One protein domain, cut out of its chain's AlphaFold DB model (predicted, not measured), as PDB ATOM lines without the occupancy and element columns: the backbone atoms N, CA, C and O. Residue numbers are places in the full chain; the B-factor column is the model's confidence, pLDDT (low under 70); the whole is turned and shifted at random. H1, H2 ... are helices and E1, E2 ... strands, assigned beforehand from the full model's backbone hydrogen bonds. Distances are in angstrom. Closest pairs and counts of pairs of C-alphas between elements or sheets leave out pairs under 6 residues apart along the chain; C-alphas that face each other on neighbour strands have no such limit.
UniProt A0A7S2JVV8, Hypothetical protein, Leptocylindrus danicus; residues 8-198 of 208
ATOM      1  N   MET A   8      -3.493  39.555  36.982       95.38
ATOM      2  CA  MET A   8      -3.249  38.138  36.777       95.38
ATOM      3  C   MET A   8      -3.885  37.744  35.450       95.38
ATOM      4  O   MET A   8      -5.065  38.008  35.237       95.38
ATOM      5  N   SER A   9      -3.097  37.149  34.560       96.81
ATOM      6  CA  SER A   9      -3.582  36.638  33.281       96.81
ATOM      7  C   SER A   9      -3.148  35.194  33.112       96.81
ATOM      8  O   SER A   9      -1.956  34.902  33.202       96.81
ATOM      9  N   LEU A  10      -4.122  34.323  32.882       96.38
ATOM     10  CA  LEU A  10      -3.967  32.922  32.503       96.38
ATOM     11  C   LEU A  10      -4.925  32.574  31.349       96.38
ATOM     12  O   LEU A  10      -5.370  31.432  31.231       96.38
ATOM     13  N   THR A  11      -5.257  33.557  30.510       97.25
ATOM     14  CA  THR A  11      -6.102  33.384  29.320       97.25
ATOM     15  C   THR A  11      -5.554  32.292  28.394       97.25
ATOM     16  O   THR A  11      -4.335  32.141  28.286       97.25
ATOM     17  N   ASP A  12      -6.446  31.542  27.748       97.25
ATOM     18  CA  ASP A  12      -6.149  30.495  26.760       97.25
ATOM     19  C   ASP A  12      -5.185  29.416  27.275       97.25
ATOM     20  O   ASP A  12      -4.192  29.048  26.640       97.25
ATOM     21  N   ASN A  13      -5.479  28.901  28.469       96.44
ATOM     22  CA  ASN A  13      -4.774  27.768  29.058       96.44
ATOM     23  C   ASN A  13      -5.709  26.553  29.181       96.44
ATOM     24  O   ASN A  13      -6.815  26.510  28.653       96.44
ATOM     25  N   LYS A  14      -5.231  25.503  29.851       96.19
ATOM     26  CA  LYS A  14      -5.990  24.270  30.113       96.19
ATOM     27  C   LYS A  14      -6.357  24.146  31.589       96.19
ATOM     28  O   LYS A  14      -6.228  23.072  32.168       96.19
ATOM     29  N   ILE A  15      -6.692  25.263  32.233       96.38
ATOM     30  CA  ILE A  15      -7.013  25.262  33.662       96.38
ATOM     31  C   ILE A  15      -8.393  24.645  33.839       96.38
ATOM     32  O   ILE A  15      -9.389  25.221  33.414       96.38
ATOM     33  N   GLU A  16      -8.431  23.496  34.500       97.25
ATOM     34  CA  GLU A  16      -9.651  22.783  34.858       97.25
ATOM     35  C   GLU A  16      -9.822  22.846  36.377       97.25
ATOM     36  O   GLU A  16      -9.042  22.271  37.139       97.25
ATOM     37  N   THR A  17     -10.794  23.630  36.834       96.31
ATOM     38  CA  THR A  17     -11.069  23.832  38.263       96.31
ATOM     39  C   THR A  17     -12.471  24.393  38.458       96.31
ATOM     40  O   THR A  17     -13.085  24.894  37.516       96.31
ATOM     41  N   SER A  18     -12.984  24.369  39.687       97.19
ATOM     42  CA  SER A  18     -14.199  25.111  40.004       97.19
ATOM     43  C   SER A  18     -13.884  26.580  40.289       97.19
ATOM     44  O   SER A  18     -12.955  26.888  41.036       97.19
ATOM     45  N   ILE A  19     -14.729  27.495  39.812       96.06
ATOM     46  CA  ILE A  19     -14.671  28.925  40.156       96.06
ATOM     47  C   ILE A  19     -14.670  29.151  41.680       96.06
ATOM     48  O   ILE A  19     -14.029  30.071  42.180       96.06
ATOM     49  N   SER A  20     -15.321  28.259  42.436       94.06
ATOM     50  CA  SER A  20     -15.375  28.298  43.903       94.06
ATOM     51  C   SER A  20     -14.043  27.982  44.595       94.06
ATOM     52  O   SER A  20     -13.895  28.251  45.785       94.06
ATOM     53  N   GLN A  21     -13.082  27.410  43.867       94.00
ATOM     54  CA  GLN A  21     -11.748  27.064  44.363       94.00
ATOM     55  C   GLN A  21     -10.712  28.153  44.057       94.00
ATOM     56  O   GLN A  21      -9.569  28.051  44.508       94.00
ATOM     57  N   LEU A  22     -11.077  29.192  43.299       91.56
ATOM     58  CA  LEU A  22     -10.165  30.286  42.991       91.56
ATOM     59  C   LEU A  22      -9.903  31.139  44.233       91.56
ATOM     60  O   LEU A  22     -10.818  31.652  44.874       91.56
ATOM     61  N   VAL A  23      -8.622  31.341  44.535       89.62
ATOM     62  CA  VAL A  23      -8.175  32.265  45.579       89.62
ATOM     63  C   VAL A  23      -7.752  33.567  44.913       89.62
ATOM     64  O   VAL A  23      -6.691  33.640  44.294       89.62
ATOM     65  N   ILE A  24      -8.590  34.597  45.036       89.94
ATOM     66  CA  ILE A  24      -8.372  35.904  44.410       89.94
ATOM     67  C   ILE A  24      -7.644  36.823  45.404       89.94
ATOM     68  O   ILE A  24      -8.152  37.042  46.504       89.94
ATOM     69  N   PRO A  25      -6.459  37.368  45.069       91.00
ATOM     70  CA  PRO A  25      -5.763  38.317  45.937       91.00
ATOM     71  C   PRO A  25      -6.579  39.596  46.176       91.00
ATOM     72  O   PRO A  25      -7.132  40.157  45.235       91.00
ATOM     73  N   GLU A  26      -6.580  40.109  47.409       91.19
ATOM     74  CA  GLU A  26      -7.402  41.266  47.821       91.19
ATOM     75  C   GLU A  26      -7.103  42.570  47.070       91.19
ATOM     76  O   GLU A  26      -7.970  43.430  46.978       91.19
ATOM     77  N   ASN A  27      -5.888  42.719  46.533       93.19
ATOM     78  CA  ASN A  27      -5.462  43.914  45.801       93.19
ATOM     79  C   ASN A  27      -5.532  43.738  44.277       93.19
ATOM     80  O   ASN A  27      -4.971  44.553  43.543       93.19
ATOM     81  N   LEU A  28      -6.128  42.649  43.785       95.69
ATOM     82  CA  LEU A  28      -6.177  42.381  42.356       95.69
ATOM     83  C   LEU A  28      -7.165  43.340  41.672       95.69
ATOM     84  O   LEU A  28      -8.303  43.505  42.106       95.69
ATOM     85  N   GLU A  29      -6.719  43.968  40.592       96.88
ATOM     86  CA  GLU A  29      -7.496  44.893  39.763       96.88
ATOM     87  C   GLU A  29      -7.950  44.233  38.455       96.88
ATOM     88  O   GLU A  29      -8.992  44.591  37.914       96.88
ATOM     89  N   ALA A  30      -7.190  43.262  37.945       98.06
ATOM     90  CA  ALA A  30      -7.496  42.559  36.705       98.06
ATOM     91  C   ALA A  30      -7.274  41.048  36.843       98.06
ATOM     92  O   ALA A  30      -6.162  40.608  37.155       98.06
ATOM     93  N   LEU A  31      -8.319  40.270  36.566       97.75
ATOM     94  CA  LEU A  31      -8.302  38.811  36.514       97.75
ATOM     95  C   LEU A  31      -8.732  38.356  35.118       97.75
ATOM     96  O   LEU A  31      -9.898  38.492  34.764       97.75
ATOM     97  N   LEU A  32      -7.787  37.832  34.336       98.56
ATOM     98  CA  LEU A  32      -8.031  37.352  32.976       98.56
ATOM     99  C   LEU A  32      -7.864  35.833  32.934       98.56
ATOM    100  O   LEU A  32      -6.752  35.321  33.075       98.56
ATOM    101  N   LEU A  33      -8.976  35.121  32.809       98.38
ATOM    102  CA  LEU A  33      -9.069  33.660  32.818       98.38
ATOM    103  C   LEU A  33      -9.868  33.131  31.617       98.38
ATOM    104  O   LEU A  33     -10.281  31.967  31.628       98.38
ATOM    105  N   GLY A  34     -10.091  33.959  30.593       98.56
ATOM    106  CA  GLY A  34     -10.825  33.565  29.396       98.56
ATOM    107  C   GLY A  34     -10.224  32.332  28.710       98.56
ATOM    108  O   GLY A  34      -9.017  32.105  28.799       98.56
ATOM    109  N   GLY A  35     -11.046  31.507  28.060       97.56
ATOM    110  CA  GLY A  35     -10.569  30.361  27.276       97.56
ATOM    111  C   GLY A  35      -9.922  29.252  28.116       97.56
ATOM    112  O   GLY A  35      -8.833  28.781  27.792       97.56
ATOM    113  N   ASN A  36     -10.560  28.852  29.215       97.94
ATOM    114  CA  ASN A  36     -10.129  27.745  30.080       97.94
ATOM    115  C   ASN A  36     -11.286  26.742  30.290       97.94
ATOM    116  O   ASN A  36     -12.335  26.848  29.662       97.94
ATOM    117  N   ALA A  37     -11.105  25.753  31.169       97.69
ATOM    118  CA  ALA A  37     -12.133  24.786  31.572       97.69
ATOM    119  C   ALA A  37     -12.618  25.050  33.014       97.69
ATOM    120  O   ALA A  37     -12.780  24.133  33.824       97.69
ATOM    121  N   ILE A  38     -12.793  26.325  33.387       98.12
ATOM    122  CA  ILE A  38     -13.277  26.694  34.723       98.12
ATOM    123  C   ILE A  38     -14.787  26.474  34.782       98.12
ATOM    124  O   ILE A  38     -15.535  27.064  34.007       98.12
ATOM    125  N   ASN A  39     -15.248  25.672  35.739       97.94
ATOM    126  CA  ASN A  39     -16.657  25.309  35.873       97.94
ATOM    127  C   ASN A  39     -17.283  25.789  37.193       97.94
ATOM    128  O   ASN A  39     -16.627  26.327  38.088       97.94
ATOM    129  N   GLY A  40     -18.589  25.567  37.334       97.31
ATOM    130  CA  GLY A  40     -19.329  25.855  38.562       97.31
ATOM    131  C   GLY A  40     -20.195  27.108  38.480       97.31
ATOM    132  O   GLY A  40     -20.296  27.768  37.447       97.31
ATOM    133  N   LYS A  41     -20.860  27.409  39.597       97.88
ATOM    134  CA  LYS A  41     -21.737  28.573  39.739       97.88
ATOM    135  C   LYS A  41     -20.951  29.774  40.248       97.88
ATOM    136  O   LYS A  41     -20.081  29.640  41.103       97.88
ATOM    137  N   LEU A  42     -21.334  30.964  39.794       97.25
ATOM    138  CA  LEU A  42     -20.764  32.232  40.261       97.25
ATOM    139  C   LEU A  42     -21.173  32.602  41.702       97.25
ATOM    140  O   LEU A  42     -20.709  33.607  42.223       97.25
ATOM    141  N   ASP A  43     -22.011  31.804  42.369       94.00
ATOM    142  CA  ASP A  43     -22.534  32.077  43.717       94.00
ATOM    143  C   ASP A  43     -21.455  32.172  44.812       94.00
ATOM    144  O   ASP A  43     -21.684  32.782  45.855       94.00
ATOM    145  N   ARG A  44     -20.275  31.595  44.576       88.06
ATOM    146  CA  ARG A  44     -19.108  31.676  45.469       88.06
ATOM    147  C   ARG A  44     -17.983  32.553  44.932       88.06
ATOM    148  O   ARG A  44     -16.964  32.700  45.602       88.06
ATOM    149  N   PHE A  45     -18.147  33.123  43.742       93.75
ATOM    150  CA  PHE A  45     -17.162  34.023  43.167       93.75
ATOM    151  C   PHE A  45     -17.378  35.433  43.725       93.75
ATOM    152  O   PHE A  45     -18.393  36.072  43.456       93.75
ATOM    153  N   ASN A  46     -16.426  35.894  44.538       90.00
ATOM    154  CA  ASN A  46     -16.487  37.181  45.225       90.00
ATOM    155  C   ASN A  46     -15.242  38.019  44.881       90.00
ATOM    156  O   ASN A  46     -14.220  37.888  45.561       90.00
ATOM    157  N   PRO A  47     -15.284  38.825  43.809       93.06
ATOM    158  CA  PRO A  47     -14.162  39.671  43.428       93.06
ATOM    159  C   PRO A  47     -13.899  40.754  44.494       93.06
ATOM    160  O   PRO A  47     -14.843  41.271  45.099       93.06
ATOM    161  N   PRO A  48     -12.629  41.118  44.756       94.38
ATOM    162  CA  PRO A  48     -12.301  42.160  45.719       94.38
ATOM    163  C   PRO A  48     -12.794  43.542  45.250       94.38
ATOM    164  O   PRO A  48     -12.917  43.775  44.046       94.38
ATOM    165  N   PRO A  49     -12.992  44.509  46.166       94.88
ATOM    166  CA  PRO A  49     -13.428  45.869  45.824       94.88
ATOM    167  C   PRO A  49     -12.514  46.621  44.847       94.88
ATOM    168  O   PRO A  49     -12.943  47.592  44.228       94.88
ATOM    169  N   THR A  50     -11.250  46.201  44.721       95.31
ATOM    170  CA  THR A  50     -10.274  46.764  43.779       95.31
ATOM    171  C   THR A  50     -10.462  46.274  42.347       95.31
ATOM    172  O   THR A  50      -9.825  46.809  41.442       95.31
ATOM    173  N   MET A  51     -11.279  45.242  42.130       96.00
ATOM    174  CA  MET A  51     -11.398  44.575  40.842       96.00
ATOM    175  C   MET A  51     -12.121  45.447  39.817       96.00
ATOM    176  O   MET A  51     -13.244  45.894  40.043       96.00
ATOM    177  N   ARG A  52     -11.462  45.643  38.676       96.81
ATOM    178  CA  ARG A  52     -11.903  46.478  37.555       96.81
ATOM    179  C   ARG A  52     -12.142  45.682  36.285       96.81
ATOM    180  O   ARG A  52     -13.054  46.013  35.548       96.81
ATOM    181  N   TYR A  53     -11.327  44.658  36.043       98.38
ATOM    182  CA  TYR A  53     -11.378  43.853  34.823       98.38
ATOM    183  C   TYR A  53     -11.515  42.379  35.189       98.38
ATOM    184  O   TYR A  53     -10.642  41.823  35.863       98.38
ATOM    185  N   ILE A  54     -12.604  41.755  34.757       98.44
ATOM    186  CA  ILE A  54     -12.867  40.329  34.955       98.44
ATOM    187  C   ILE A  54     -13.139  39.720  33.590       98.44
ATOM    188  O   ILE A  54     -14.156  40.018  32.980       98.44
ATOM    189  N   ASP A  55     -12.265  38.835  33.135       98.81
ATOM    190  CA  ASP A  55     -12.517  38.015  31.955       98.81
ATOM    191  C   ASP A  55     -12.625  36.549  32.385       98.81
ATOM    192  O   ASP A  55     -11.649  35.933  32.814       98.81
ATOM    193  N   LEU A  56     -13.844  36.024  32.306       98.75
ATOM    194  CA  LEU A  56     -14.204  34.622  32.516       98.75
ATOM    195  C   LEU A  56     -14.834  34.033  31.243       98.75
ATOM    196  O   LEU A  56     -15.545  33.025  31.305       98.75
ATOM    197  N   SER A  57     -14.616  34.667  30.091       98.88
ATOM    198  CA  SER A  57     -15.213  34.256  28.824       98.88
ATOM    199  C   SER A  57     -14.743  32.864  28.395       98.88
ATOM    200  O   SER A  57     -13.669  32.416  28.784       98.88
ATOM    201  N   GLY A  58     -15.540  32.135  27.615       98.06
ATOM    202  CA  GLY A  58     -15.093  30.855  27.045       98.06
ATOM    203  C   GLY A  58     -14.682  29.829  28.105       98.06
ATOM    204  O   GLY A  58     -13.604  29.249  28.011       98.06
ATOM    205  N   ASN A  59     -15.510  29.667  29.135       98.56
ATOM    206  CA  ASN A  59     -15.337  28.704  30.223       98.56
ATOM    207  C   ASN A  59     -16.601  27.828  30.348       98.56
ATOM    208  O   ASN A  59     -17.498  27.857  29.502       98.56
ATOM    209  N   GLU A  60     -16.691  27.036  31.414       98.19
ATOM    210  CA  GLU A  60     -17.789  26.102  31.676       98.19
ATOM    211  C   GLU A  60     -18.694  26.557  32.838       98.19
ATOM    212  O   GLU A  60     -19.254  25.748  33.589       98.19
ATOM    213  N   LEU A  61     -18.839  27.872  33.030       98.44
ATOM    214  CA  LEU A  61     -19.664  28.432  34.102       98.44
ATOM    215  C   LEU A  61     -21.150  28.237  33.808       98.44
ATOM    216  O   LEU A  61     -21.600  28.409  32.676       98.44
ATOM    217  N   TYR A  62     -21.938  27.921  34.836       98.19
ATOM    218  CA  TYR A  62     -23.368  27.649  34.681       98.19
ATOM    219  C   TYR A  62     -24.212  28.204  35.830       98.19
ATOM    220  O   TYR A  62     -23.714  28.613  36.880       98.19
ATOM    221  N   GLY A  63     -25.533  28.190  35.641       98.00
ATOM    222  CA  GLY A  63     -26.480  28.774  36.594       98.00
ATOM    223  C   GLY A  63     -26.636  30.290  36.416       98.00
ATOM    224  O   GLY A  63     -26.195  30.832  35.405       98.00
ATOM    225  N   PRO A  64     -27.350  30.974  37.322       98.38
ATOM    226  CA  PRO A  64     -27.602  32.405  37.199       98.38
ATOM    227  C   PRO A  64     -26.377  33.251  37.561       98.38
ATOM    228  O   PRO A  64     -25.560  32.857  38.394       98.38
ATOM    229  N   ILE A  65     -26.305  34.455  36.990       98.50
ATOM    230  CA  ILE A  65     -25.397  35.508  37.458       98.50
ATOM    231  C   ILE A  65     -25.964  36.044  38.786       98.50
ATOM    232  O   ILE A  65     -27.097  36.531  38.797       98.50
ATOM    233  N   PRO A  66     -25.236  35.946  39.912       97.62
ATOM    234  CA  PRO A  66     -25.756  36.366  41.205       97.62
ATOM    235  C   PRO A  66     -25.859  37.892  41.298       97.62
ATOM    236  O   PRO A  66     -24.976  38.617  40.842       97.62
ATOM    237  N   SER A  67     -26.900  38.385  41.972       96.62
ATOM    238  CA  SER A  67     -27.112  39.822  42.213       96.62
ATOM    239  C   SER A  67     -25.990  40.491  43.008       96.62
ATOM    240  O   SER A  67     -25.791  41.701  42.916       96.62
ATOM    241  N   PHE A  68     -25.228  39.707  43.770       94.88
ATOM    242  CA  PHE A  68     -24.120  40.184  44.588       94.88
ATOM    243  C   PHE A  68     -22.749  40.130  43.896       94.88
ATOM    244  O   PHE A  68     -21.775  40.541  44.520       94.88
ATOM    245  N   LEU A  69     -22.655  39.676  42.634       95.06
ATOM    246  CA  LEU A  69     -21.383  39.466  41.919       95.06
ATOM    247  C   LEU A  69     -20.406  40.649  42.041       95.06
ATOM    248  O   LEU A  69     -19.215  40.450  42.235       95.06
ATOM    249  N   LEU A  70     -20.927  41.876  41.946       94.31
ATOM    250  CA  LEU A  70     -20.167  43.128  42.033       94.31
ATOM    251  C   LEU A  70     -20.627  44.015  43.205       94.31
ATOM    252  O   LEU A  70     -20.520  45.242  43.156       94.31
ATOM    253  N   GLN A  71     -21.186  43.426  44.266       93.88
ATOM    254  CA  GLN A  71     -21.673  44.195  45.418       93.88
ATOM    255  C   GLN A  71     -20.531  44.925  46.145       93.88
ATOM    256  O   GLN A  71     -20.721  46.051  46.604       93.88
ATOM    257  N   GLY A  72     -19.344  44.312  46.209       93.38
ATOM    258  CA  GLY A  72     -18.156  44.899  46.835       93.38
ATOM    259  C   GLY A  72     -17.480  46.000  46.012       93.38
ATOM    260  O   GLY A  72     -16.765  46.823  46.579       93.38
ATOM    261  N   THR A  73     -17.709  46.055  44.698       94.62
ATOM    262  CA  THR A  73     -17.063  47.036  43.814       94.62
ATOM    263  C   THR A  73     -17.719  48.417  43.966       94.62
ATOM    264  O   THR A  73     -18.951  48.509  43.987       94.62
ATOM    265  N   PRO A  74     -16.956  49.518  44.093       96.00
ATOM    266  CA  PRO A  74     -17.521  50.866  44.161       96.00
ATOM    267  C   PRO A  74     -18.292  51.235  42.887       96.00
ATOM    268  O   PRO A  74     -17.772  51.088  41.789       96.00
ATOM    269  N   SER A  75     -19.505  51.780  43.012       95.00
ATOM    270  CA  SER A  75     -20.343  52.150  41.855       95.00
ATOM    271  C   SER A  75     -19.770  53.276  40.988       95.00
ATOM    272  O   SER A  75     -20.166  53.417  39.837       95.00
ATOM    273  N   SER A  76     -18.849  54.075  41.535       95.50
ATOM    274  CA  SER A  76     -18.136  55.142  40.819       95.50
ATOM    275  C   SER A  76     -16.980  54.633  39.953       95.50
ATOM    276  O   SER A  76     -16.324  55.433  39.290       95.50
ATOM    277  N   MET A  77     -16.656  53.344  40.046       95.44
ATOM    278  CA  MET A  77     -15.557  52.722  39.323       95.44
ATOM    279  C   MET A  77     -16.026  52.272  37.942       95.44
ATOM    280  O   MET A  77     -17.101  51.692  37.809       95.44
ATOM    281  N   ASP A  78     -15.177  52.491  36.944       97.12
ATOM    282  CA  ASP A  78     -15.362  51.931  35.610       97.12
ATOM    283  C   ASP A  78     -14.935  50.463  35.650       97.12
ATOM    284  O   ASP A  78     -13.790  50.154  36.017       97.12
ATOM    285  N   VAL A  79     -15.873  49.581  35.313       97.62
ATOM    286  CA  VAL A  79     -15.714  48.128  35.396       97.62
ATOM    287  C   VAL A  79     -15.932  47.512  34.020       97.62
ATOM    288  O   VAL A  79     -16.816  47.928  33.275       97.62
ATOM    289  N   GLU A  80     -15.147  46.490  33.713       98.69
ATOM    290  CA  GLU A  80     -15.311  45.632  32.551       98.69
ATOM    291  C   GLU A  80     -15.421  44.180  33.010       98.69
ATOM    292  O   GLU A  80     -14.589  43.683  33.779       98.69
ATOM    293  N   ILE A  81     -16.473  43.507  32.556       98.56
ATOM    294  CA  ILE A  81     -16.715  42.105  32.860       98.56
ATOM    295  C   ILE A  81     -17.149  41.345  31.609       98.56
ATOM    296  O   ILE A  81     -18.165  41.660  30.982       98.56
ATOM    297  N   ASP A  82     -16.388  40.304  31.288       98.88
ATOM    298  CA  ASP A  82     -16.696  39.362  30.226       98.88
ATOM    299  C   ASP A  82     -17.048  37.987  30.798       98.88
ATOM    300  O   ASP A  82     -16.219  37.279  31.367       98.88
ATOM    301  N   LEU A  83     -18.327  37.633  30.666       98.88
ATOM    302  CA  LEU A  83     -18.911  36.335  31.008       98.88
ATOM    303  C   LEU A  83     -19.400  35.593  29.756       98.88
ATOM    304  O   LEU A  83     -20.172  34.633  29.856       98.88
ATOM    305  N   SER A  84     -19.038  36.066  28.565       98.88
ATOM    306  CA  SER A  84     -19.538  35.528  27.306       98.88
ATOM    307  C   SER A  84     -19.082  34.091  27.067       98.88
ATOM    308  O   SER A  84     -18.105  33.618  27.646       98.88
ATOM    309  N   SER A  85     -19.795  33.373  26.202       98.38
ATOM    310  CA  SER A  85     -19.436  32.003  25.801       98.38
ATOM    311  C   SER A  85     -19.288  31.055  27.000       98.38
ATOM    312  O   SER A  85     -18.258  30.417  27.186       98.38
ATOM    313  N   ASN A  86     -20.329  31.000  27.828       98.56
ATOM    314  CA  ASN A  86     -20.470  30.099  28.974       98.56
ATOM    315  C   ASN A  86     -21.863  29.422  28.907       98.56
ATOM    316  O   ASN A  86     -22.569  29.488  27.898       98.56
ATOM    317  N   MET A  87     -22.295  28.766  29.984       98.25
ATOM    318  CA  MET A  87     -23.617  28.136  30.123       98.25
ATOM    319  C   MET A  87     -24.488  28.856  31.168       98.25
ATOM    320  O   MET A  87     -25.314  28.238  31.848       98.25
ATOM    321  N   LEU A  88     -24.310  30.171  31.337       98.56
ATOM    322  CA  LEU A  88     -25.061  30.966  32.310       98.56
ATOM    323  C   LEU A  88     -26.536  31.068  31.912       98.56
ATOM    324  O   LEU A  88     -26.887  31.141  30.738       98.56
ATOM    325  N   THR A  89     -27.425  31.077  32.899       98.38
ATOM    326  CA  THR A  89     -28.883  30.993  32.722       98.38
ATOM    327  C   THR A  89     -29.601  32.121  33.470       98.38
ATOM    328  O   THR A  89     -28.982  32.936  34.150       98.38
ATOM    329  N   GLY A  90     -30.932  32.169  33.380       98.06
ATOM    330  CA  GLY A  90     -31.750  33.085  34.181       98.06
ATOM    331  C   GLY A  90     -31.842  34.499  33.607       98.06
ATOM    332  O   GLY A  90     -31.881  34.682  32.390       98.06
ATOM    333  N   THR A  91     -31.945  35.483  34.497       98.50
ATOM    334  CA  THR A  91     -32.149  36.902  34.175       98.50
ATOM    335  C   THR A  91     -30.930  37.699  34.621       98.50
ATOM    336  O   THR A  91     -30.400  37.425  35.697       98.50
ATOM    337  N   LEU A  92     -30.496  38.684  33.828       98.56
ATOM    338  CA  LEU A  92     -29.417  39.583  34.247       98.56
ATOM    339  C   LEU A  92     -29.810  40.338  35.532       98.56
ATOM    340  O   LEU A  92     -30.913  40.897  35.582       98.56
ATOM    341  N   PRO A  93     -28.943  40.379  36.560       97.81
ATOM    342  CA  PRO A  93     -29.263  41.031  37.823       97.81
ATOM    343  C   PRO A  93     -29.397  42.545  37.649       97.81
ATOM    344  O   PRO A  93     -28.503  43.214  37.128       97.81
ATOM    345  N   VAL A  94     -30.521  43.098  38.112       98.25
ATOM    346  CA  VAL A  94     -30.814  44.540  38.028       98.25
ATOM    347  C   VAL A  94     -29.854  45.368  38.886       98.25
ATOM    348  O   VAL A  94     -29.645  46.550  38.631       98.25
ATOM    349  N   GLU A  95     -29.232  44.742  39.882       97.88
ATOM    350  CA  GLU A  95     -28.240  45.325  40.779       97.88
ATOM    351  C   GLU A  95     -27.013  45.854  40.035       97.88
ATOM    352  O   GLU A  95     -26.375  46.789  40.520       97.88
ATOM    353  N   LEU A  96     -26.722  45.334  38.836       97.88
ATOM    354  CA  LEU A  96     -25.669  45.877  37.979       97.88
ATOM    355  C   LEU A  96     -25.944  47.340  37.600       97.88
ATOM    356  O   LEU A  96     -24.992  48.104  37.500       97.88
ATOM    357  N   ALA A  97     -27.209  47.790  37.520       97.69
ATOM    358  CA  ALA A  97     -27.584  49.179  37.198       97.69
ATOM    359  C   ALA A  97     -26.969  50.244  38.132       97.69
ATOM    360  O   ALA A  97     -27.034  51.443  37.841       97.69
ATOM    361  N   ARG A  98     -26.398  49.832  39.272       97.25
ATOM    362  CA  ARG A  98     -25.679  50.721  40.188       97.25
ATOM    363  C   ARG A  98     -24.438  51.363  39.565       97.25
ATOM    364  O   ARG A  98     -24.032  52.408  40.054       97.25
ATOM    365  N   PHE A  99     -23.830  50.743  38.555       97.81
ATOM    366  CA  PHE A  99     -22.656  51.287  37.870       97.81
ATOM    367  C   PHE A  99     -23.100  52.257  36.790       97.81
ATOM    368  O   PHE A  99     -23.932  51.901  35.959       97.81
ATOM    369  N   ASP A 100     -22.546  53.467  36.774       96.38
ATOM    370  CA  ASP A 100     -22.812  54.410  35.686       96.38
ATOM    371  C   ASP A 100     -22.078  54.010  34.411       96.38
ATOM    372  O   ASP A 100     -22.683  54.047  33.349       96.38
ATOM    373  N   ARG A 101     -20.838  53.519  34.526       97.69
ATOM    374  CA  ARG A 101     -20.034  53.011  33.409       97.69
ATOM    375  C   ARG A 101     -19.678  51.545  33.634       97.69
ATOM    376  O   ARG A 101     -18.944  51.219  34.567       97.69
ATOM    377  N   LEU A 102     -20.216  50.675  32.787       98.44
ATOM    378  CA  LEU A 102     -19.947  49.240  32.786       98.44
ATOM    379  C   LEU A 102     -19.791  48.761  31.341       98.44
ATOM    380  O   LEU A 102     -20.685  48.961  30.517       98.44
ATOM    381  N   GLU A 103     -18.677  48.096  31.065       98.56
ATOM    382  CA  GLU A 103     -18.489  47.278  29.870       98.56
ATOM    383  C   GLU A 103     -18.899  45.842  30.221       98.56
ATOM    384  O   GLU A 103     -18.245  45.169  31.018       98.56
ATOM    385  N   PHE A 104     -20.026  45.383  29.684       98.50
ATOM    386  CA  PHE A 104     -20.648  44.111  30.035       98.50
ATOM    387  C   PHE A 104     -20.795  43.211  28.809       98.50
ATOM    388  O   PHE A 104     -21.448  43.570  27.822       98.50
ATOM    389  N   TYR A 105     -20.241  42.004  28.903       98.75
ATOM    390  CA  TYR A 105     -20.325  40.978  27.869       98.75
ATOM    391  C   TYR A 105     -20.910  39.697  28.466       98.75
ATOM    392  O   TYR A 105     -20.402  39.151  29.443       98.75
ATOM    393  N   ALA A 106     -22.005  39.215  27.883       98.62
ATOM    394  CA  ALA A 106     -22.673  37.978  28.302       98.62
ATOM    395  C   ALA A 106     -23.305  37.213  27.126       98.62
ATOM    396  O   ALA A 106     -24.095  36.290  27.339       98.62
ATOM    397  N   GLN A 107     -22.959  37.582  25.890       98.50
ATOM    398  CA  GLN A 107     -23.384  36.894  24.673       98.50
ATOM    399  C   GLN A 107     -22.977  35.418  24.686       98.50
ATOM    400  O   GLN A 107     -22.042  35.028  25.385       98.50
ATOM    401  N   ASN A 108     -23.663  34.594  23.891       97.19
ATOM    402  CA  ASN A 108     -23.441  33.144  23.844       97.19
ATOM    403  C   ASN A 108     -23.548  32.470  25.224       97.19
ATOM    404  O   ASN A 108     -22.693  31.688  25.625       97.19
ATOM    405  N   ASN A 109     -24.624  32.779  25.940       98.19
ATOM    406  CA  ASN A 109     -25.066  32.072  27.138       98.19
ATOM    407  C   ASN A 109     -26.524  31.611  26.944       98.19
ATOM    408  O   ASN A 109     -27.101  31.742  25.867       98.19
ATOM    409  N   GLN A 110     -27.151  31.098  28.000       97.19
ATOM    410  CA  GLN A 110     -28.560  30.693  28.038       97.19
ATOM    411  C   GLN A 110     -29.434  31.688  28.834       97.19
ATOM    412  O   GLN A 110     -30.399  31.304  29.518       97.19
ATOM    413  N   ILE A 111     -29.082  32.977  28.775       98.25
ATOM    414  CA  ILE A 111     -29.791  34.068  29.452       98.25
ATOM    415  C   ILE A 111     -31.165  34.268  28.806       98.25
ATOM    416  O   ILE A 111     -31.317  34.304  27.587       98.25
ATOM    417  N   ARG A 112     -32.202  34.383  29.635       96.56
ATOM    418  CA  ARG A 112     -33.606  34.436  29.203       96.56
ATOM    419  C   ARG A 112     -34.295  35.755  29.514       96.56
ATOM    420  O   ARG A 112     -35.389  35.964  28.988       96.56
ATOM    421  N   GLY A 113     -33.709  36.599  30.354       97.50
ATOM    422  CA  GLY A 113     -34.332  37.840  30.789       97.50
ATOM    423  C   GLY A 113     -33.325  38.946  31.061       97.50
ATOM    424  O   GLY A 113     -32.175  38.698  31.419       97.50
ATOM    425  N   MET A 114     -33.802  40.175  30.932       98.00
ATOM    426  CA  MET A 114     -33.081  41.397  31.259       98.00
ATOM    427  C   MET A 114     -34.095  42.388  31.821       98.00
ATOM    428  O   MET A 114     -35.186  42.535  31.271       98.00
ATOM    429  N   ASN A 115     -33.767  43.029  32.941       97.62
ATOM    430  CA  ASN A 115     -34.610  44.087  33.485       97.62
ATOM    431  C   ASN A 115     -34.417  45.371  32.662       97.62
ATOM    432  O   ASN A 115     -33.278  45.754  32.405       97.62
ATOM    433  N   SER A 116     -35.507  46.051  32.295       97.00
ATOM    434  CA  SER A 116     -35.463  47.265  31.464       97.00
ATOM    435  C   SER A 116     -34.645  48.402  32.078       97.00
ATOM    436  O   SER A 116     -34.080  49.196  31.336       97.00
ATOM    437  N   LYS A 117     -34.495  48.443  33.408       98.19
ATOM    438  CA  LYS A 117     -33.656  49.433  34.099       98.19
ATOM    439  C   LYS A 117     -32.182  49.360  33.689       98.19
ATOM    440  O   LYS A 117     -31.478  50.362  33.739       98.19
ATOM    441  N   LEU A 118     -31.702  48.184  33.276       98.44
ATOM    442  CA  LEU A 118     -30.344  48.040  32.742       98.44
ATOM    443  C   LEU A 118     -30.177  48.843  31.443       98.44
ATOM    444  O   LEU A 118     -29.135  49.440  31.211       98.44
ATOM    445  N   CYS A 119     -31.235  48.921  30.640       97.88
ATOM    446  CA  CYS A 119     -31.255  49.613  29.357       97.88
ATOM    447  C   CYS A 119     -31.345  51.143  29.488       97.88
ATOM    448  O   CYS A 119     -31.252  51.846  28.490       97.88
ATOM    449  N   GLU A 120     -31.529  51.661  30.706       97.94
ATOM    450  CA  GLU A 120     -31.513  53.099  31.014       97.94
ATOM    451  C   GLU A 120     -30.087  53.611  31.286       97.94
ATOM    452  O   GLU A 120     -29.869  54.809  31.465       97.94
ATOM    453  N   LYS A 121     -29.093  52.715  31.350       98.31
ATOM    454  CA  LYS A 121     -27.701  53.059  31.643       98.31
ATOM    455  C   LYS A 121     -26.974  53.517  30.381       98.31
ATOM    456  O   LYS A 121     -26.214  52.763  29.791       98.31
ATOM    457  N   THR A 122     -27.213  54.763  29.983       98.12
ATOM    458  CA  THR A 122     -26.754  55.344  28.708       98.12
ATOM    459  C   THR A 122     -25.258  55.184  28.445       98.12
ATOM    460  O   THR A 122     -24.880  54.892  27.320       98.12
ATOM    461  N   GLU A 123     -24.419  55.287  29.478       98.06
ATOM    462  CA  GLU A 123     -22.955  55.193  29.366       98.06
ATOM    463  C   GLU A 123     -22.415  53.748  29.309       98.06
ATOM    464  O   GLU A 123     -21.205  53.539  29.225       98.06
ATOM    465  N   TRP A 124     -23.272  52.725  29.378       98.38
ATOM    466  CA  TRP A 124     -22.830  51.331  29.289       98.38
ATOM    467  C   TRP A 124     -22.377  50.949  27.883       98.38
ATOM    468  O   TRP A 124     -22.925  51.416  26.879       98.38
ATOM    469  N   ASN A 125     -21.412  50.029  27.829       97.75
ATOM    470  CA  ASN A 125     -20.838  49.497  26.595       97.75
ATOM    471  C   ASN A 125     -20.370  50.610  25.645       97.75
ATOM    472  O   ASN A 125     -20.776  50.654  24.481       97.75
ATOM    473  N   GLY A 126     -19.577  51.553  26.152       95.88
ATOM    474  CA  GLY A 126     -19.039  52.685  25.406       95.88
ATOM    475  C   GLY A 126     -20.109  53.653  24.904       95.88
ATOM    476  O   GLY A 126     -19.957  54.207  23.818       95.88
ATOM    477  N   GLY A 127     -21.215  53.797  25.642       97.38
ATOM    478  CA  GLY A 127     -22.345  54.646  25.255       97.38
ATOM    479  C   GLY A 127     -23.344  53.987  24.296       97.38
ATOM    480  O   GLY A 127     -24.320  54.610  23.884       97.38
ATOM    481  N   ASN A 128     -23.141  52.725  23.899       97.88
ATOM    482  CA  ASN A 128     -24.032  52.074  22.931       97.88
ATOM    483  C   ASN A 128     -25.460  51.890  23.473       97.88
ATOM    484  O   ASN A 128     -26.400  51.836  22.679       97.88
ATOM    485  N   VAL A 129     -25.641  51.812  24.797       98.38
ATOM    486  CA  VAL A 129     -26.973  51.711  25.416       98.38
ATOM    487  C   VAL A 129     -27.794  52.986  25.212       98.38
ATOM    488  O   VAL A 129     -29.000  52.887  25.013       98.38
ATOM    489  N   GLU A 130     -27.171  54.165  25.145       98.06
ATOM    490  CA  GLU A 130     -27.865  55.405  24.766       98.06
ATOM    491  C   GLU A 130     -28.509  55.300  23.373       98.06
ATOM    492  O   GLU A 130     -29.624  55.768  23.152       98.06
ATOM    493  N   VAL A 131     -27.810  54.658  22.434       97.75
ATOM    494  CA  VAL A 131     -28.203  54.606  21.019       97.75
ATOM    495  C   VAL A 131     -29.154  53.446  20.726       97.75
ATOM    496  O   VAL A 131     -30.085  53.595  19.936       97.75
ATOM    497  N   HIS A 132     -28.915  52.282  21.331       98.06
ATOM    498  CA  HIS A 132     -29.602  51.033  20.983       98.06
ATOM    499  C   HIS A 132     -30.386  50.411  22.150       98.06
ATOM    500  O   HIS A 132     -30.949  49.326  22.002       98.06
ATOM    501  N   GLY A 133     -30.433  51.061  23.316       98.19
ATOM    502  CA  GLY A 133     -31.150  50.563  24.489       98.19
ATOM    503  C   GLY A 133     -30.684  49.167  24.912       98.19
ATOM    504  O   GLY A 133     -29.487  48.887  24.987       98.19
ATOM    505  N   CYS A 134     -31.638  48.272  25.178       98.38
ATOM    506  CA  CYS A 134     -31.352  46.907  25.632       98.38
ATOM    507  C   CYS A 134     -30.531  46.097  24.621       98.38
ATOM    508  O   CYS A 134     -29.735  45.246  25.024       98.38
ATOM    509  N   ASP A 135     -30.697  46.370  23.328       98.56
ATOM    510  CA  ASP A 135     -30.043  45.601  22.273       98.56
ATOM    511  C   ASP A 135     -28.526  45.789  22.325       98.56
ATOM    512  O   ASP A 135     -27.789  44.863  21.996       98.56
ATOM    513  N   ALA A 136     -28.040  46.941  22.809       98.50
ATOM    514  CA  ALA A 136     -26.619  47.183  23.068       98.50
ATOM    515  C   ALA A 136     -26.062  46.432  24.283       98.50
ATOM    516  O   ALA A 136     -24.846  46.411  24.470       98.50
ATOM    517  N   ILE A 137     -26.910  45.811  25.103       98.62
ATOM    518  CA  ILE A 137     -26.485  44.917  26.183       98.62
ATOM    519  C   ILE A 137     -26.440  43.489  25.641       98.62
ATOM    520  O   ILE A 137     -25.379  42.869  25.648       98.62
ATOM    521  N   LEU A 138     -27.569  42.984  25.137       98.75
ATOM    522  CA  LEU A 138     -27.689  41.685  24.473       98.75
ATOM    523  C   LEU A 138     -28.831  41.737  23.456       98.75
ATOM    524  O   LEU A 138     -29.905  42.239  23.781       98.75
ATOM    525  N   CYS A 139     -28.641  41.144  22.274       98.75
ATOM    526  CA  CYS A 139     -29.724  41.016  21.299       98.75
ATOM    527  C   CYS A 139     -30.948  40.310  21.907       98.75
ATOM    528  O   CYS A 139     -30.781  39.367  22.693       98.75
ATOM    529  N   PRO A 140     -32.173  40.733  21.553       98.44
ATOM    530  CA  PRO A 140     -33.387  40.110  22.049       98.44
ATOM    531  C   PRO A 140     -33.538  38.686  21.503       98.44
ATOM    532  O   PRO A 140     -32.938  38.308  20.500       98.44
ATOM    533  N   LYS A 141     -34.371  37.873  22.162       96.94
ATOM    534  CA  LYS A 141     -34.694  36.526  21.669       96.94
ATOM    535  C   LYS A 141     -35.309  36.617  20.277       96.94
ATOM    536  O   LYS A 141     -36.128  37.494  20.030       96.94
ATOM    537  N   GLY A 142     -34.956  35.675  19.413       96.44
ATOM    538  CA  GLY A 142     -35.348  35.684  18.005       96.44
ATOM    539  C   GLY A 142     -34.486  36.597  17.136       96.44
ATOM    540  O   GLY A 142     -34.681  36.590  15.930       96.44
ATOM    541  N   TYR A 143     -33.525  37.321  17.715       97.94
ATOM    542  CA  TYR A 143     -32.583  38.159  16.986       97.94
ATOM    543  C   TYR A 143     -31.144  37.764  17.312       97.94
ATOM    544  O   TYR A 143     -30.837  37.290  18.410       97.94
ATOM    545  N   ALA A 144     -30.241  37.994  16.368       97.81
ATOM    546  CA  ALA A 144     -28.821  37.748  16.549       97.81
ATOM    547  C   ALA A 144     -27.972  38.823  15.871       97.81
ATOM    548  O   ALA A 144     -28.397  39.499  14.941       97.81
ATOM    549  N   SER A 145     -26.733  38.965  16.321       97.56
ATOM    550  CA  SER A 145     -25.707  39.728  15.610       97.56
ATOM    551  C   SER A 145     -24.370  39.045  15.829       97.56
ATOM    552  O   SER A 145     -24.177  38.423  16.861       97.56
ATOM    553  N   THR A 146     -23.376  39.218  14.964       95.62
ATOM    554  CA  THR A 146     -22.058  38.587  15.196       95.62
ATOM    555  C   THR A 146     -21.339  39.060  16.474       95.62
ATOM    556  O   THR A 146     -20.329  38.476  16.850       95.62
ATOM    557  N   ALA A 147     -21.824  40.107  17.158       96.12
ATOM    558  CA  ALA A 147     -21.363  40.519  18.493       96.12
ATOM    559  C   ALA A 147     -22.284  40.039  19.633       96.12
ATOM    560  O   ALA A 147     -21.950  40.220  20.800       96.12
ATOM    561  N   GLY A 148     -23.456  39.484  19.320       97.81
ATOM    562  CA  GLY A 148     -24.504  39.158  20.288       97.81
ATOM    563  C   GLY A 148     -25.182  40.389  20.892       97.81
ATOM    564  O   GLY A 148     -25.914  40.273  21.864       97.81
ATOM    565  N   ARG A 149     -24.939  41.576  20.338       98.19
ATOM    566  CA  ARG A 149     -25.539  42.852  20.743       98.19
ATOM    567  C   ARG A 149     -25.516  43.840  19.582       98.19
ATOM    568  O   ARG A 149     -24.763  43.648  18.621       98.19
ATOM    569  N   ALA A 150     -26.307  44.895  19.681       98.38
ATOM    570  CA  ALA A 150     -26.274  46.025  18.775       98.38
ATOM    571  C   ALA A 150     -25.072  46.937  19.074       98.38
ATOM    572  O   ALA A 150     -24.716  47.201  20.220       98.38
ATOM    573  N   MET A 151     -24.437  47.417  18.015       95.62
ATOM    574  CA  MET A 151     -23.350  48.389  18.005       95.62
ATOM    575  C   MET A 151     -23.527  49.268  16.762       95.62
ATOM    576  O   MET A 151     -24.208  48.873  15.815       95.62
ATOM    577  N   LYS A 152     -22.825  50.407  16.699       90.19
ATOM    578  CA  LYS A 152     -22.925  51.396  15.605       90.19
ATOM    579  C   LYS A 152     -23.036  50.822  14.178       90.19
ATOM    580  O   LYS A 152     -23.802  51.342  13.378       90.19
ATOM    581  N   ASN A 153     -22.280  49.768  13.859       90.12
ATOM    582  CA  ASN A 153     -22.235  49.155  12.520       90.12
ATOM    583  C   ASN A 153     -22.735  47.701  12.495       90.12
ATOM    584  O   ASN A 153     -22.421  46.952  11.570       90.12
ATOM    585  N   ARG A 154     -23.422  47.255  13.546       94.06
ATOM    586  CA  ARG A 154     -23.826  45.860  13.711       94.06
ATOM    587  C   ARG A 154     -25.080  45.806  14.564       94.06
ATOM    588  O   ARG A 154     -24.984  45.911  15.778       94.06
ATOM    589  N   LEU A 155     -26.237  45.667  13.933       97.81
ATOM    590  CA  LEU A 155     -27.520  45.609  14.628       97.81
ATOM    591  C   LEU A 155     -27.924  44.159  14.903       97.81
ATOM    592  O   LEU A 155     -27.323  43.227  14.371       97.81
ATOM    593  N   CYS A 156     -28.920  43.983  15.765       98.44
ATOM    594  CA  CYS A 156     -29.571  42.697  15.963       98.44
ATOM    595  C   CYS A 156     -30.539  42.451  14.801       98.44
ATOM    596  O   CYS A 156     -31.436  43.254  14.555       98.44
ATOM    597  N   GLU A 157     -30.338  41.355  14.081       97.81
ATOM    598  CA  GLU A 157     -31.131  40.956  12.921       97.81
ATOM    599  C   GLU A 157     -32.064  39.811  13.306       97.81
ATOM    600  O   GLU A 157     -31.681  38.922  14.067       97.81
ATOM    601  N   GLU A 158     -33.297  39.852  12.806       97.75
ATOM    602  CA  GLU A 158     -34.312  38.839  13.091       97.75
ATOM    603  C   GLU A 158     -33.934  37.498  12.454       97.75
ATOM    604  O   GLU A 158     -33.477  37.436  11.310       97.75
ATOM    605  N   CYS A 159     -34.137  36.410  13.188       95.88
ATOM    606  CA  CYS A 159     -33.963  35.069  12.660       95.88
ATOM    607  C   CYS A 159     -35.113  34.706  11.721       95.88
ATOM    608  O   CYS A 159     -36.282  34.905  12.043       95.88
ATOM    609  N   ASN A 160     -34.781  34.098  10.582       92.56
ATOM    610  CA  ASN A 160     -35.776  33.557   9.657       92.56
ATOM    611  C   ASN A 160     -36.590  32.425  10.308       92.56
ATOM    612  O   ASN A 160     -36.130  31.776  11.244       92.56
ATOM    613  N   ASP A 161     -37.742  32.080   9.728       84.56
ATOM    614  CA  ASP A 161     -38.647  31.047  10.260       84.56
ATOM    615  C   ASP A 161     -37.999  29.669  10.488       84.56
ATOM    616  O   ASP A 161     -38.428  28.917  11.369       84.56
ATOM    617  N   ALA A 162     -36.967  29.327   9.714       84.06
ATOM    618  CA  ALA A 162     -36.238  28.062   9.825       84.06
ATOM    619  C   ALA A 162     -35.195  28.040  10.963       84.06
ATOM    620  O   ALA A 162     -34.774  26.961  11.390       84.06
ATOM    621  N   ASP A 163     -34.806  29.210  11.470       89.12
ATOM    622  CA  ASP A 163     -33.740  29.385  12.451       89.12
ATOM    623  C   ASP A 163     -34.275  29.985  13.757       89.12
ATOM    624  O   ASP A 163     -35.388  30.504  13.845       89.12
ATOM    625  N   GLU A 164     -33.486  29.892  14.819       90.38
ATOM    626  CA  GLU A 164     -33.833  30.409  16.134       90.38
ATOM    627  C   GLU A 164     -32.636  31.012  16.874       90.38
ATOM    628  O   GLU A 164     -31.488  30.589  16.727       90.38
ATOM    629  N   ALA A 165     -32.957  31.972  17.737       94.50
ATOM    630  CA  ALA A 165     -32.087  32.538  18.759       94.50
ATOM    631  C   ALA A 165     -32.857  32.526  20.095       94.50
ATOM    632  O   ALA A 165     -33.504  33.513  20.455       94.50
ATOM    633  N   PRO A 166     -32.900  31.390  20.818       93.12
ATOM    634  CA  PRO A 166     -33.795  31.228  21.971       93.12
ATOM    635  C   PRO A 166     -33.364  32.021  23.219       93.12
ATOM    636  O   PRO A 166     -34.130  32.131  24.185       93.12
ATOM    637  N   PHE A 167     -32.150  32.569  23.216       96.75
ATOM    638  CA  PHE A 167     -31.545  33.263  24.346       96.75
ATOM    639  C   PHE A 167     -31.217  34.705  23.989       96.75
ATOM    640  O   PHE A 167     -31.025  35.045  22.826       96.75
ATOM    641  N   LEU A 168     -31.158  35.553  25.013       98.50
ATOM    642  CA  LEU A 168     -30.614  36.890  24.850       98.50
ATOM    643  C   LEU A 168     -29.133  36.782  24.497       98.50
ATOM    644  O   LEU A 168     -28.395  35.998  25.098       98.50
ATOM    645  N   GLY A 169     -28.699  37.599  23.549       98.12
ATOM    646  CA  GLY A 169     -27.297  37.710  23.187       98.12
ATOM    647  C   GLY A 169     -26.782  36.594  22.289       98.12
ATOM    648  O   GLY A 169     -25.594  36.271  22.329       98.12
ATOM    649  N   SER A 170     -27.655  35.970  21.497       97.50
ATOM    650  CA  SER A 170     -27.238  35.015  20.472       97.50
ATOM    651  C   SER A 170     -26.366  35.691  19.415       97.50
ATOM    652  O   SER A 170     -26.709  36.749  18.887       97.50
ATOM    653  N   THR A 171     -25.232  35.065  19.084       95.88
ATOM    654  CA  THR A 171     -24.333  35.595  18.044       95.88
ATOM    655  C   THR A 171     -24.703  35.182  16.620       95.88
ATOM    656  O   THR A 171     -24.240  35.765  15.642       95.88
ATOM    657  N   THR A 172     -25.538  34.154  16.497       93.88
ATOM    658  CA  THR A 172     -26.029  33.610  15.233       93.88
ATOM    659  C   THR A 172     -27.453  33.101  15.424       93.88
ATOM    660  O   THR A 172     -27.843  32.737  16.536       93.88
ATOM    661  N   CYS A 173     -28.216  33.067  14.335       93.75
ATOM    662  CA  CYS A 173     -29.441  32.282  14.250       93.75
ATOM    663  C   CYS A 173     -29.061  30.845  13.888       93.75
ATOM    664  O   CYS A 173     -28.275  30.625  12.966       93.75
ATOM    665  N   ALA A 174     -29.582  29.867  14.622       86.69
ATOM    666  CA  ALA A 174     -29.231  28.466  14.435       86.69
ATOM    667  C   ALA A 174     -30.475  27.640  14.074       86.69
ATOM    668  O   ALA A 174     -31.557  27.906  14.587       86.69
ATOM    669  N   LYS A 175     -30.330  26.627  13.211       82.50
ATOM    670  CA  LYS A 175     -31.456  25.831  12.686       82.50
ATOM    671  C   LYS A 175     -32.325  25.232  13.784       82.50
ATOM    672  O   LYS A 175     -31.802  24.534  14.650       82.50
ATOM    673  N   LYS A 176     -33.644  25.389  13.702       76.06
ATOM    674  CA  LYS A 176     -34.566  24.704  14.621       76.06
ATOM    675  C   LYS A 176     -34.424  23.188  14.461       76.06
ATOM    676  O   LYS A 176     -34.655  22.655  13.376       76.06
ATOM    677  N   TYR A 177     -34.071  22.479  15.534       66.38
ATOM    678  CA  TYR A 177     -34.183  21.020  15.559       66.38
ATOM    679  C   TYR A 177     -35.589  20.656  16.009       66.38
ATOM    680  O   TYR A 177     -35.940  20.796  17.178       66.38
ATOM    681  N   ILE A 178     -36.396  20.218  15.052       63.75
ATOM    682  CA  ILE A 178     -37.765  19.767  15.275       63.75
ATOM    683  C   ILE A 178     -37.729  18.241  15.360       63.75
ATOM    684  O   ILE A 178     -37.204  17.588  14.456       63.75
ATOM    685  N   ASP A 179     -38.230  17.671  16.454       61.06
ATOM    686  CA  ASP A 179     -38.354  16.219  16.577       61.06
ATOM    687  C   ASP A 179     -39.470  15.657  15.677       61.06
ATOM    688  O   ASP A 179     -40.245  16.385  15.051       61.06
ATOM    689  N   SER A 180     -39.584  14.331  15.609       51.66
ATOM    690  CA  SER A 180     -40.621  13.650  14.822       51.66
ATOM    691  C   SER A 180     -42.059  13.928  15.291       51.66
ATOM    692  O   SER A 180     -42.998  13.555  14.592       51.66
ATOM    693  N   ALA A 181     -42.244  14.554  16.459       61.66
ATOM    694  CA  ALA A 181     -43.535  14.981  16.990       61.66
ATOM    695  C   ALA A 181     -43.841  16.464  16.691       61.66
ATOM    696  O   ALA A 181     -44.898  16.959  17.079       61.66
ATOM    697  N   GLY A 182     -42.950  17.174  15.986       55.53
ATOM    698  CA  GLY A 182     -43.117  18.591  15.670       55.53
ATOM    699  C   GLY A 182     -42.714  19.533  16.809       55.53
ATOM    700  O   GLY A 182     -42.972  20.734  16.714       55.53
ATOM    701  N   MET A 183     -42.095  19.029  17.884       53.12
ATOM    702  CA  MET A 183     -41.637  19.846  19.007       53.12
ATOM    703  C   MET A 183     -40.230  20.382  18.731       53.12
ATOM    704  O   MET A 183     -39.323  19.645  18.345       53.12
ATOM    705  N   ASN A 184     -40.037  21.686  18.937       55.56
ATOM    706  CA  ASN A 184     -38.720  22.307  18.834       55.56
ATOM    707  C   ASN A 184     -37.879  21.930  20.063       55.56
ATOM    708  O   ASN A 184     -38.192  22.338  21.183       55.56
ATOM    709  N   LEU A 185     -36.820  21.150  19.847       53.81
ATOM    710  CA  LEU A 185     -35.908  20.679  20.890       53.81
ATOM    711  C   LEU A 185     -34.904  21.751  21.338       53.81
ATOM    712  O   LEU A 185     -34.252  21.570  22.364       53.81
ATOM    713  N   GLY A 186     -34.781  22.862  20.607       54.31
ATOM    714  CA  GLY A 186     -33.829  23.927  20.893       54.31
ATOM    715  C   GLY A 186     -32.369  23.513  20.653       54.31
ATOM    716  O   GLY A 186     -31.867  22.547  21.230       54.31
ATOM    717  N   ASN A 187     -31.610  24.292  19.879       53.97
ATOM    718  CA  ASN A 187     -30.172  24.025  19.672       53.97
ATOM    719  C   ASN A 187     -29.342  23.993  20.966       53.97
ATOM    720  O   ASN A 187     -28.302  23.333  21.029       53.97
ATOM    721  N   GLY A 188     -29.805  24.682  22.014       46.62
ATOM    722  CA  GLY A 188     -29.151  24.703  23.323       46.62
ATOM    723  C   GLY A 188     -29.089  23.336  24.010       46.62
ATOM    724  O   GLY A 188     -28.186  23.121  24.811       46.62
ATOM    725  N   ILE A 189     -30.000  22.409  23.686       45.09
ATOM    726  CA  ILE A 189     -29.998  21.041  24.226       45.09
ATOM    727  C   ILE A 189     -29.123  20.128  23.360       45.09
ATOM    728  O   ILE A 189     -28.343  19.344  23.891       45.09
ATOM    729  N   VAL A 190     -29.187  20.262  22.031       45.59
ATOM    730  CA  VAL A 190     -28.455  19.389  21.094       45.59
ATOM    731  C   VAL A 190     -26.942  19.614  21.176       45.59
ATOM    732  O   VAL A 190     -26.187  18.647  21.253       45.59
ATOM    733  N   ASN A 191     -26.486  20.869  21.263       41.66
ATOM    734  CA  ASN A 191     -25.064  21.163  21.477       41.66
ATOM    735  C   ASN A 191     -24.580  20.736  22.868       41.66
ATOM    736  O   ASN A 191     -23.425  20.348  23.001       41.66
ATOM    737  N   HIS A 192     -25.454  20.739  23.881       40.19
ATOM    738  CA  HIS A 192     -25.141  20.195  25.206       40.19
ATOM    739  C   HIS A 192     -25.023  18.672  25.188       40.19
ATOM    740  O   HIS A 192     -24.151  18.119  25.845       40.19
ATOM    741  N   ILE A 193     -25.866  17.979  24.418       40.50
ATOM    742  CA  ILE A 193     -25.730  16.537  24.214       40.50
ATOM    743  C   ILE A 193     -24.425  16.261  23.468       40.50
ATOM    744  O   ILE A 193     -23.680  15.392  23.896       40.50
ATOM    745  N   LEU A 194     -24.081  17.017  22.424       38.19
ATOM    746  CA  LEU A 194     -22.848  16.798  21.660       38.19
ATOM    747  C   LEU A 194     -21.567  17.174  22.432       38.19
ATOM    748  O   LEU A 194     -20.567  16.476  22.279       38.19
ATOM    749  N   SER A 195     -21.587  18.191  23.303       36.69
ATOM    750  CA  SER A 195     -20.442  18.536  24.165       36.69
ATOM    751  C   SER A 195     -20.293  17.601  25.370       36.69
ATOM    752  O   SER A 195     -19.173  17.295  25.771       36.69
ATOM    753  N   VAL A 196     -21.395  17.059  25.900       39.22
ATOM    754  CA  VAL A 196     -21.370  16.030  26.958       39.22
ATOM    755  C   VAL A 196     -21.064  14.631  26.384       39.22
ATOM    756  O   VAL A 196     -20.559  13.755  27.092       39.22
ATOM    757  N   SER A 197     -21.274  14.408  25.080       39.28
ATOM    758  CA  SER A 197     -21.129  13.084  24.447       39.28
ATOM    759  C   SER A 197     -19.726  12.714  23.969       39.28
ATOM    760  O   SER A 197     -19.558  11.610  23.457       39.28
ATOM    761  N   VAL A 198     -18.699  13.545  24.170       37.62
ATOM    762  CA  VAL A 198     -17.312  13.125  23.875       37.62
ATOM    763  C   VAL A 198     -16.601  12.549  25.111       37.62
ATOM    764  O   VAL A 198     -15.605  11.848  24.958       37.62
TER     765      VAL A 198
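AT A GLANCE: This is residues 8 to 198 of the 208 residues of the protein "Hypothetical protein" of Leptocylindrus danicus (UniProt A0A7S2JVV8). With little regular structure, the chain winds in stacked turns, a solenoid with parallel sheets E1 E3 E5 E7 E9 and E2 E4 E6 E8 along two sides. H2 and H3 follow the last turn, and a long loop leads to H4, whose residues 193 to 196 stick out. The printed part has 191 residues, 66 in named elements, in order E1 to E7, H1, E8, E9, H2, H3, H4; the class is mixed, and it is compact, with radius of gyration of the C-alphas 16.9 A and spans 55 by 42 by 25 A.

HOW THE PARTS SIT: Start at E1, residues 16 to 18, parallel to E3, residues 37 to 40; N 39 and O 17, 2.9 A apart, are within hydrogen-bond range. In the other sheet, E2, residues 30 to 32, is parallel to E4, residues 53 to 55, with N 31 and O 53 at 2.9 A. H2, residues 116 to 120, touches H3, residues 128 to 136; their closest C-alphas, Cys 119 and Cys 134, are 4.6 A apart. O i to N i+4 pairs within range are 0 of 1 in H2 and 2 of 5 in H3, beside 2 of 2 and 3 of 6 for i+3.

IN THESE COORDINATES: Find C-alpha 16 at (-9.651, 22.783, 34.858), where E1 begins; H4, residues 187 to 196, runs 13.9 A to C-alpha 196 at (-21.370, 16.030, 26.958).

THE WHOLE: The printed part has no cut; the link H3 to H4 is long, 50 residues, and residues 177 to 198 have pLDDT under 70.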